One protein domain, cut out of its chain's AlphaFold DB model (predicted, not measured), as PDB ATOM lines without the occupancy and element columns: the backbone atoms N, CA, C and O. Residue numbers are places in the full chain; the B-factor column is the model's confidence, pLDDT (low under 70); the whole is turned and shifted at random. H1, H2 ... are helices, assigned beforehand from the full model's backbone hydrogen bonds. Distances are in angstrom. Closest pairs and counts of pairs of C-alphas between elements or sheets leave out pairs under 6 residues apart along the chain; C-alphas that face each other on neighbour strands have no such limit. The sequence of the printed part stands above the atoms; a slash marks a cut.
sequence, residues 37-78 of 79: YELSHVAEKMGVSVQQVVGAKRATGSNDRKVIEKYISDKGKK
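Overview. This is residues 37 to 78 of the 79 residues of the protein "DUF3606 domain-containing protein" of Pedobacter sp (UniProt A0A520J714). Three short helices pack together, with H2 lying crosswise to H1 and H3 and reaching from one to the other. The printed part has 42 residues, with H1, H2 and H3 in that order, no named strand, and the class all helix. It is compact, with a radius of gyration of the C-alphas of 9.0 A and spans of 26 by 20 by 16 A.

Arrangement. Start at H1, residues 37 to 46; it touches H2, residues 50 to 60, about perpendicular at 89 degrees, closest at the C-alphas of Ala 43 and Val 50, 5.3 A apart. H3, residues 65 to 77, touches H2 with residues 67 to 72 alone, about perpendicular at 77 degrees; its closest C-alphas to H2 are Ile 68 and Ala 56, 5.7 A. H1 and H3 touch, closest at the C-alphas of Met 46 and Glu 69, 7.3 A, and run the same way at a tilt of 37 degrees, only just steep. In H1, H2 and H3 every O i to N i+4 pair is within hydrogen-bond range.

Along the chain. Find C-alpha 37 at (22.139, -31.615, 20.851), where H1 begins its 14.2 A. H2 spans 15.3 A; H3 runs 18.6 A to C-alpha 77 at (23.453, -40.779, -3.409).

Size, cuts and confidence. The C-alphas farthest apart, Tyr 37 and Lys 78, are 28.0 A apart. The printed part has no cut, both links are tight, and residues 77 to 78 have pLDDT under 70.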
ATOM      1  N   TYR A  37      21.573 -30.272  20.714       78.88
ATOM      2  CA  TYR A  37      22.139 -31.615  20.851       78.88
ATOM      3  C   TYR A  37      21.565 -32.626  19.839       78.88
ATOM      4  O   TYR A  37      22.316 -33.395  19.250       78.88
ATOM      5  N   GLU A  38      20.255 -32.601  19.573       79.06
ATOM      6  CA  GLU A  38      19.608 -33.539  18.641       79.06
ATOM      7  C   GLU A  38      20.054 -33.309  17.193       79.06
ATOM      8  O   GLU A  38      20.213 -34.256  16.421       79.06
ATOM      9  N   LEU A  39      20.262 -32.045  16.819       84.38
ATOM     10  CA  LEU A  39      20.752 -31.684  15.492       84.38
ATOM     11  C   LEU A  39      22.211 -32.108  15.304       84.38
ATOM     12  O   LEU A  39      22.535 -32.677  14.261       84.38
ATOM     13  N   SER A  40      23.060 -31.861  16.306       85.06
ATOM     14  CA  SER A  40      24.466 -32.275  16.286       85.06
ATOM     15  C   SER A  40      24.608 -33.792  16.246       85.06
ATOM     16  O   SER A  40      25.343 -34.308  15.416       85.06
ATOM     17  N   HIS A  41      23.822 -34.523  17.037       85.06
ATOM     18  CA  HIS A  41      23.870 -35.986  17.068       85.06
ATOM     19  C   HIS A  41      23.516 -36.625  15.717       85.06
ATOM     20  O   HIS A  41      24.183 -37.547  15.253       85.06
ATOM     21  N   VAL A  42      22.480 -36.117  15.037       85.94
ATOM     22  CA  VAL A  42      22.113 -36.600  13.690       85.94
ATOM     23  C   VAL A  42      23.160 -36.197  12.650       85.94
ATOM     24  O   VAL A  42      23.447 -36.976  11.743       85.94
ATOM     25  N   ALA A  43      23.733 -35.001  12.776       89.12
ATOM     26  CA  ALA A  43      24.795 -34.521  11.898       89.12
ATOM     27  C   ALA A  43      26.048 -35.407  11.999       89.12
ATOM     28  O   ALA A  43      26.530 -35.892  10.977       89.12
ATOM     29  N   GLU A  44      26.500 -35.696  13.220       89.56
ATOM     30  CA  GLU A  44      27.639 -36.575  13.509       89.56
ATOM     31  C   GLU A  44      27.396 -37.997  12.999       89.56
ATOM     32  O   GLU A  44      28.215 -38.532  12.253       89.56
ATOM     33  N   LYS A  45      26.231 -38.583  13.305       88.00
ATOM     34  CA  LYS A  45      25.854 -39.934  12.854       88.00
ATOM     35  C   LYS A  45      25.852 -40.077  11.332       88.00
ATOM     36  O   LYS A  45      26.241 -41.117  10.807       88.00
ATOM     37  N   MET A  46      25.374 -39.053  10.628       87.44
ATOM     38  CA  MET A  46      25.263 -39.065   9.168       87.44
ATOM     39  C   MET A  46      26.518 -38.521   8.468       87.44
ATOM     40  O   MET A  46      26.572 -38.553   7.240       87.44
ATOM     41  N   GLY A  47      27.503 -38.003   9.212       90.06
ATOM     42  CA  GLY A  47      28.696 -37.364   8.654       90.06
ATOM     43  C   GLY A  47      28.390 -36.103   7.837       90.06
ATOM     44  O   GLY A  47      29.066 -35.824   6.849       90.06
ATOM     45  N   VAL A  48      27.342 -35.361   8.200       90.06
ATOM     46  CA  VAL A  48      26.890 -34.150   7.493       90.06
ATOM     47  C   VAL A  48      26.918 -32.934   8.410       90.06
ATOM     48  O   VAL A  48      27.058 -33.048   9.620       90.06
ATOM     49  N   SER A  49      26.744 -31.737   7.849       92.06
ATOM     50  CA  SER A  49      26.620 -30.520   8.656       92.06
ATOM     51  C   SER A  49      25.244 -30.400   9.324       92.06
ATOM     52  O   SER A  49      24.217 -30.789   8.762       92.06
ATOM     53  N   VAL A  50      25.190 -29.738  10.483       89.25
ATOM     54  CA  VAL A  50      23.925 -29.377  11.157       89.25
ATOM     55  C   VAL A  50      22.988 -28.589  10.230       89.25
ATOM     56  O   VAL A  50      21.776 -28.801  10.241       89.25
ATOM     57  N   GLN A  51      23.533 -27.733   9.359       91.00
ATOM     58  CA  GLN A  51      22.749 -26.985   8.367       91.00
ATOM     59  C   GLN A  51      22.039 -27.910   7.369       91.00
ATOM     60  O   GLN A  51      20.893 -27.653   6.999       91.00
ATOM     61  N   GLN A  52      22.673 -29.019   6.969       90.50
ATOM     62  CA  GLN A  52      22.027 -30.033   6.130       90.50
ATOM     63  C   GLN A  52      20.900 -30.750   6.873       90.50
ATOM     64  O   GLN A  52      19.853 -30.982   6.272       90.50
ATOM     65  N   VAL A  53      21.063 -31.035   8.169       89.50
ATOM     66  CA  VAL A  53      19.997 -31.618   9.002       89.50
ATOM     67  C   VAL A  53      18.809 -30.660   9.106       89.50
ATOM     68  O   VAL A  53      17.671 -31.053   8.854       89.50
ATOM     69  N   VAL A  54      19.054 -29.378   9.383       90.94
ATOM     70  CA  VAL A  54      18.003 -28.345   9.423       90.94
ATOM     71  C   VAL A  54      17.331 -28.180   8.053       90.94
ATOM     72  O   VAL A  54      16.106 -28.086   7.971       90.94
ATOM     73  N   GLY A  55      18.103 -28.185   6.966       92.19
ATOM     74  CA  GLY A  55      17.577 -28.139   5.601       92.19
ATOM     75  C   GLY A  55      16.705 -29.352   5.266       92.19
ATOM     76  O   GLY A  55      15.631 -29.192   4.693       92.19
ATOM     77  N   ALA A  56      17.119 -30.551   5.677       91.31
ATOM     78  CA  ALA A  56      16.348 -31.783   5.519       91.31
ATOM     79  C   ALA A  56      15.034 -31.743   6.309       91.31
ATOM     80  O   ALA A  56      13.986 -32.115   5.782       91.31
ATOM     81  N   LYS A  57      15.053 -31.211   7.535       89.88
ATOM     82  CA  LYS A  57      13.832 -30.967   8.316       89.88
ATOM     83  C   LYS A  57      12.856 -30.039   7.598       89.88
ATOM     84  O   LYS A  57      11.673 -30.347   7.510       89.88
ATOM     85  N   ARG A  58      13.348 -28.921   7.053       89.25
ATOM     86  CA  ARG A  58      12.515 -27.970   6.296       89.25
ATOM     87  C   ARG A  58      11.950 -28.589   5.017       89.25
ATOM     88  O   ARG A  58      10.785 -28.378   4.719       89.25
ATOM     89  N   ALA A  59      12.756 -29.365   4.295       91.06
ATOM     90  CA  ALA A  59      12.346 -29.997   3.043       91.06
ATOM     91  C   ALA A  59      11.324 -31.126   3.241       91.06
ATOM     92  O   ALA A  59      10.453 -31.321   2.403       91.06
ATOM     93  N   THR A  60      11.436 -31.875   4.340       89.88
ATOM     94  CA  THR A  60      10.527 -32.991   4.646       89.88
ATOM     95  C   THR A  60       9.281 -32.554   5.411       89.88
ATOM     96  O   THR A  60       8.309 -33.302   5.450       89.88
ATOM     97  N   GLY A  61       9.311 -31.389   6.071       89.75
ATOM     98  CA  GLY A  61       8.243 -30.934   6.965       89.75
ATOM     99  C   GLY A  61       8.041 -31.830   8.194       89.75
ATOM    100  O   GLY A  61       7.085 -31.636   8.941       89.75
ATOM    101  N   SER A  62       8.924 -32.811   8.418       85.19
ATOM    102  CA  SER A  62       8.806 -33.794   9.491       85.19
ATOM    103  C   SER A  62       9.860 -33.575  10.572       85.19
ATOM    104  O   SER A  62      10.989 -33.145  10.328       85.19
ATOM    105  N   ASN A  63       9.475 -33.909  11.801       85.81
ATOM    106  CA  ASN A  63      10.386 -34.001  12.937       85.81
ATOM    107  C   ASN A  63      10.866 -35.439  13.178       85.81
ATOM    108  O   ASN A  63      11.641 -35.665  14.106       85.81
ATOM    109  N   ASP A  64      10.420 -36.413  12.385       87.38
ATOM    110  CA  ASP A  64      10.791 -37.813  12.560       87.38
ATOM    111  C   ASP A  64      12.221 -38.056  12.084       87.38
ATOM    112  O   ASP A  64      12.573 -37.810  10.927       87.38
ATOM    113  N   ARG A  65      13.051 -38.601  12.978       86.81
ATOM    114  CA  ARG A  65      14.482 -38.798  12.724       86.81
ATOM    115  C   ARG A  65      14.731 -39.666  11.492       86.81
ATOM    116  O   ARG A  65      15.538 -39.299  10.649       86.81
ATOM    117  N   LYS A  66      13.973 -40.754  11.338       89.62
ATOM    118  CA  LYS A  66      14.091 -41.664  10.187       89.62
ATOM    119  C   LYS A  66      13.820 -40.972   8.850       89.62
ATOM    120  O   LYS A  66      14.482 -41.273   7.865       89.62
ATOM    121  N   VAL A  67      12.853 -40.054   8.810       90.81
ATOM    122  CA  VAL A  67      12.504 -39.315   7.586       90.81
ATOM    123  C   VAL A  67      13.647 -38.374   7.202       90.81
ATOM    124  O   VAL A  67      14.036 -38.316   6.037       90.81
ATOM    125  N   ILE A  68      14.228 -37.699   8.195       90.19
ATOM    126  CA  ILE A  68      15.373 -36.799   8.021       90.19
ATOM    127  C   ILE A  68      16.617 -37.580   7.571       90.19
ATOM    128  O   ILE A  68      17.227 -37.222   6.566       90.19
ATOM    129  N   GLU A  69      16.961 -38.671   8.264       90.75
ATOM    130  CA  GLU A  69      18.085 -39.557   7.919       90.75
ATOM    131  C   GLU A  69      17.937 -40.105   6.491       90.75
ATOM    132  O   GLU A  69      18.878 -40.037   5.695       90.75
ATOM    133  N   LYS A  70      16.733 -40.570   6.124       92.62
ATOM    134  CA  LYS A  70      16.431 -41.055   4.773       92.62
ATOM    135  C   LYS A  70      16.619 -39.960   3.723       92.62
ATOM    136  O   LYS A  70      17.297 -40.194   2.730       92.62
ATOM    137  N   TYR A  71      16.070 -38.765   3.946       92.88
ATOM    138  CA  TYR A  71      16.205 -37.648   3.007       92.88
ATOM    139  C   TYR A  71      17.672 -37.255   2.783       92.88
ATOM    140  O   TYR A  71      18.088 -37.022   1.647       92.88
ATOM    141  N   ILE A  72      18.470 -37.205   3.855       91.38
ATOM    142  CA  ILE A  72      19.905 -36.904   3.782       91.38
ATOM    143  C   ILE A  72      20.647 -37.996   2.999       91.38
ATOM    144  O   ILE A  72      21.427 -37.673   2.102       91.38
ATOM    145  N   SER A  73      20.372 -39.273   3.289       90.56
ATOM    146  CA  SER A  73      20.983 -40.409   2.587       90.56
ATOM    147  C   SER A  73      20.639 -40.417   1.094       90.56
ATOM    148  O   SER A  73      21.531 -40.531   0.253       90.56
ATOM    149  N   ASP A  74      19.365 -40.222   0.747       90.50
ATOM    150  CA  ASP A  74      18.895 -40.202  -0.642       90.50
ATOM    151  C   ASP A  74      19.505 -39.032  -1.429       90.50
ATOM    152  O   ASP A  74      19.847 -39.173  -2.605       90.50
ATOM    153  N   LYS A  75      19.693 -37.875  -0.779       83.81
ATOM    154  CA  LYS A  75      20.329 -36.700  -1.390       83.81
ATOM    155  C   LYS A  75      21.833 -36.888  -1.603       83.81
ATOM    156  O   LYS A  75      22.355 -36.400  -2.600       83.81
ATOM    157  N   GLY A  76      22.519 -37.600  -0.707       74.12
ATOM    158  CA  GLY A  76      23.945 -37.917  -0.843       74.12
ATOM    159  C   GLY A  76      24.259 -38.897  -1.980       74.12
ATOM    160  O   GLY A  76      25.336 -38.819  -2.561       74.12
ATOM    161  N   LYS A  77      23.311 -39.776  -2.335       69.00
ATOM    162  CA  LYS A  77      23.453 -40.779  -3.409       69.00
ATOM    163  C   LYS A  77      23.223 -40.237  -4.822       69.00
ATOM    164  O   LYS A  77      23.582 -40.903  -5.781       69.00
ATOM    165  N   LYS A  78      22.607 -39.062  -4.967       61.09
ATOM    166  CA  LYS A  78      22.327 -38.425  -6.269       61.09
ATOM    167  C   LYS A  78      23.536 -37.685  -6.869       61.09
ATOM    168  O   LYS A  78      23.340 -36.755  -7.646       61.09
TER     169      LYS A  78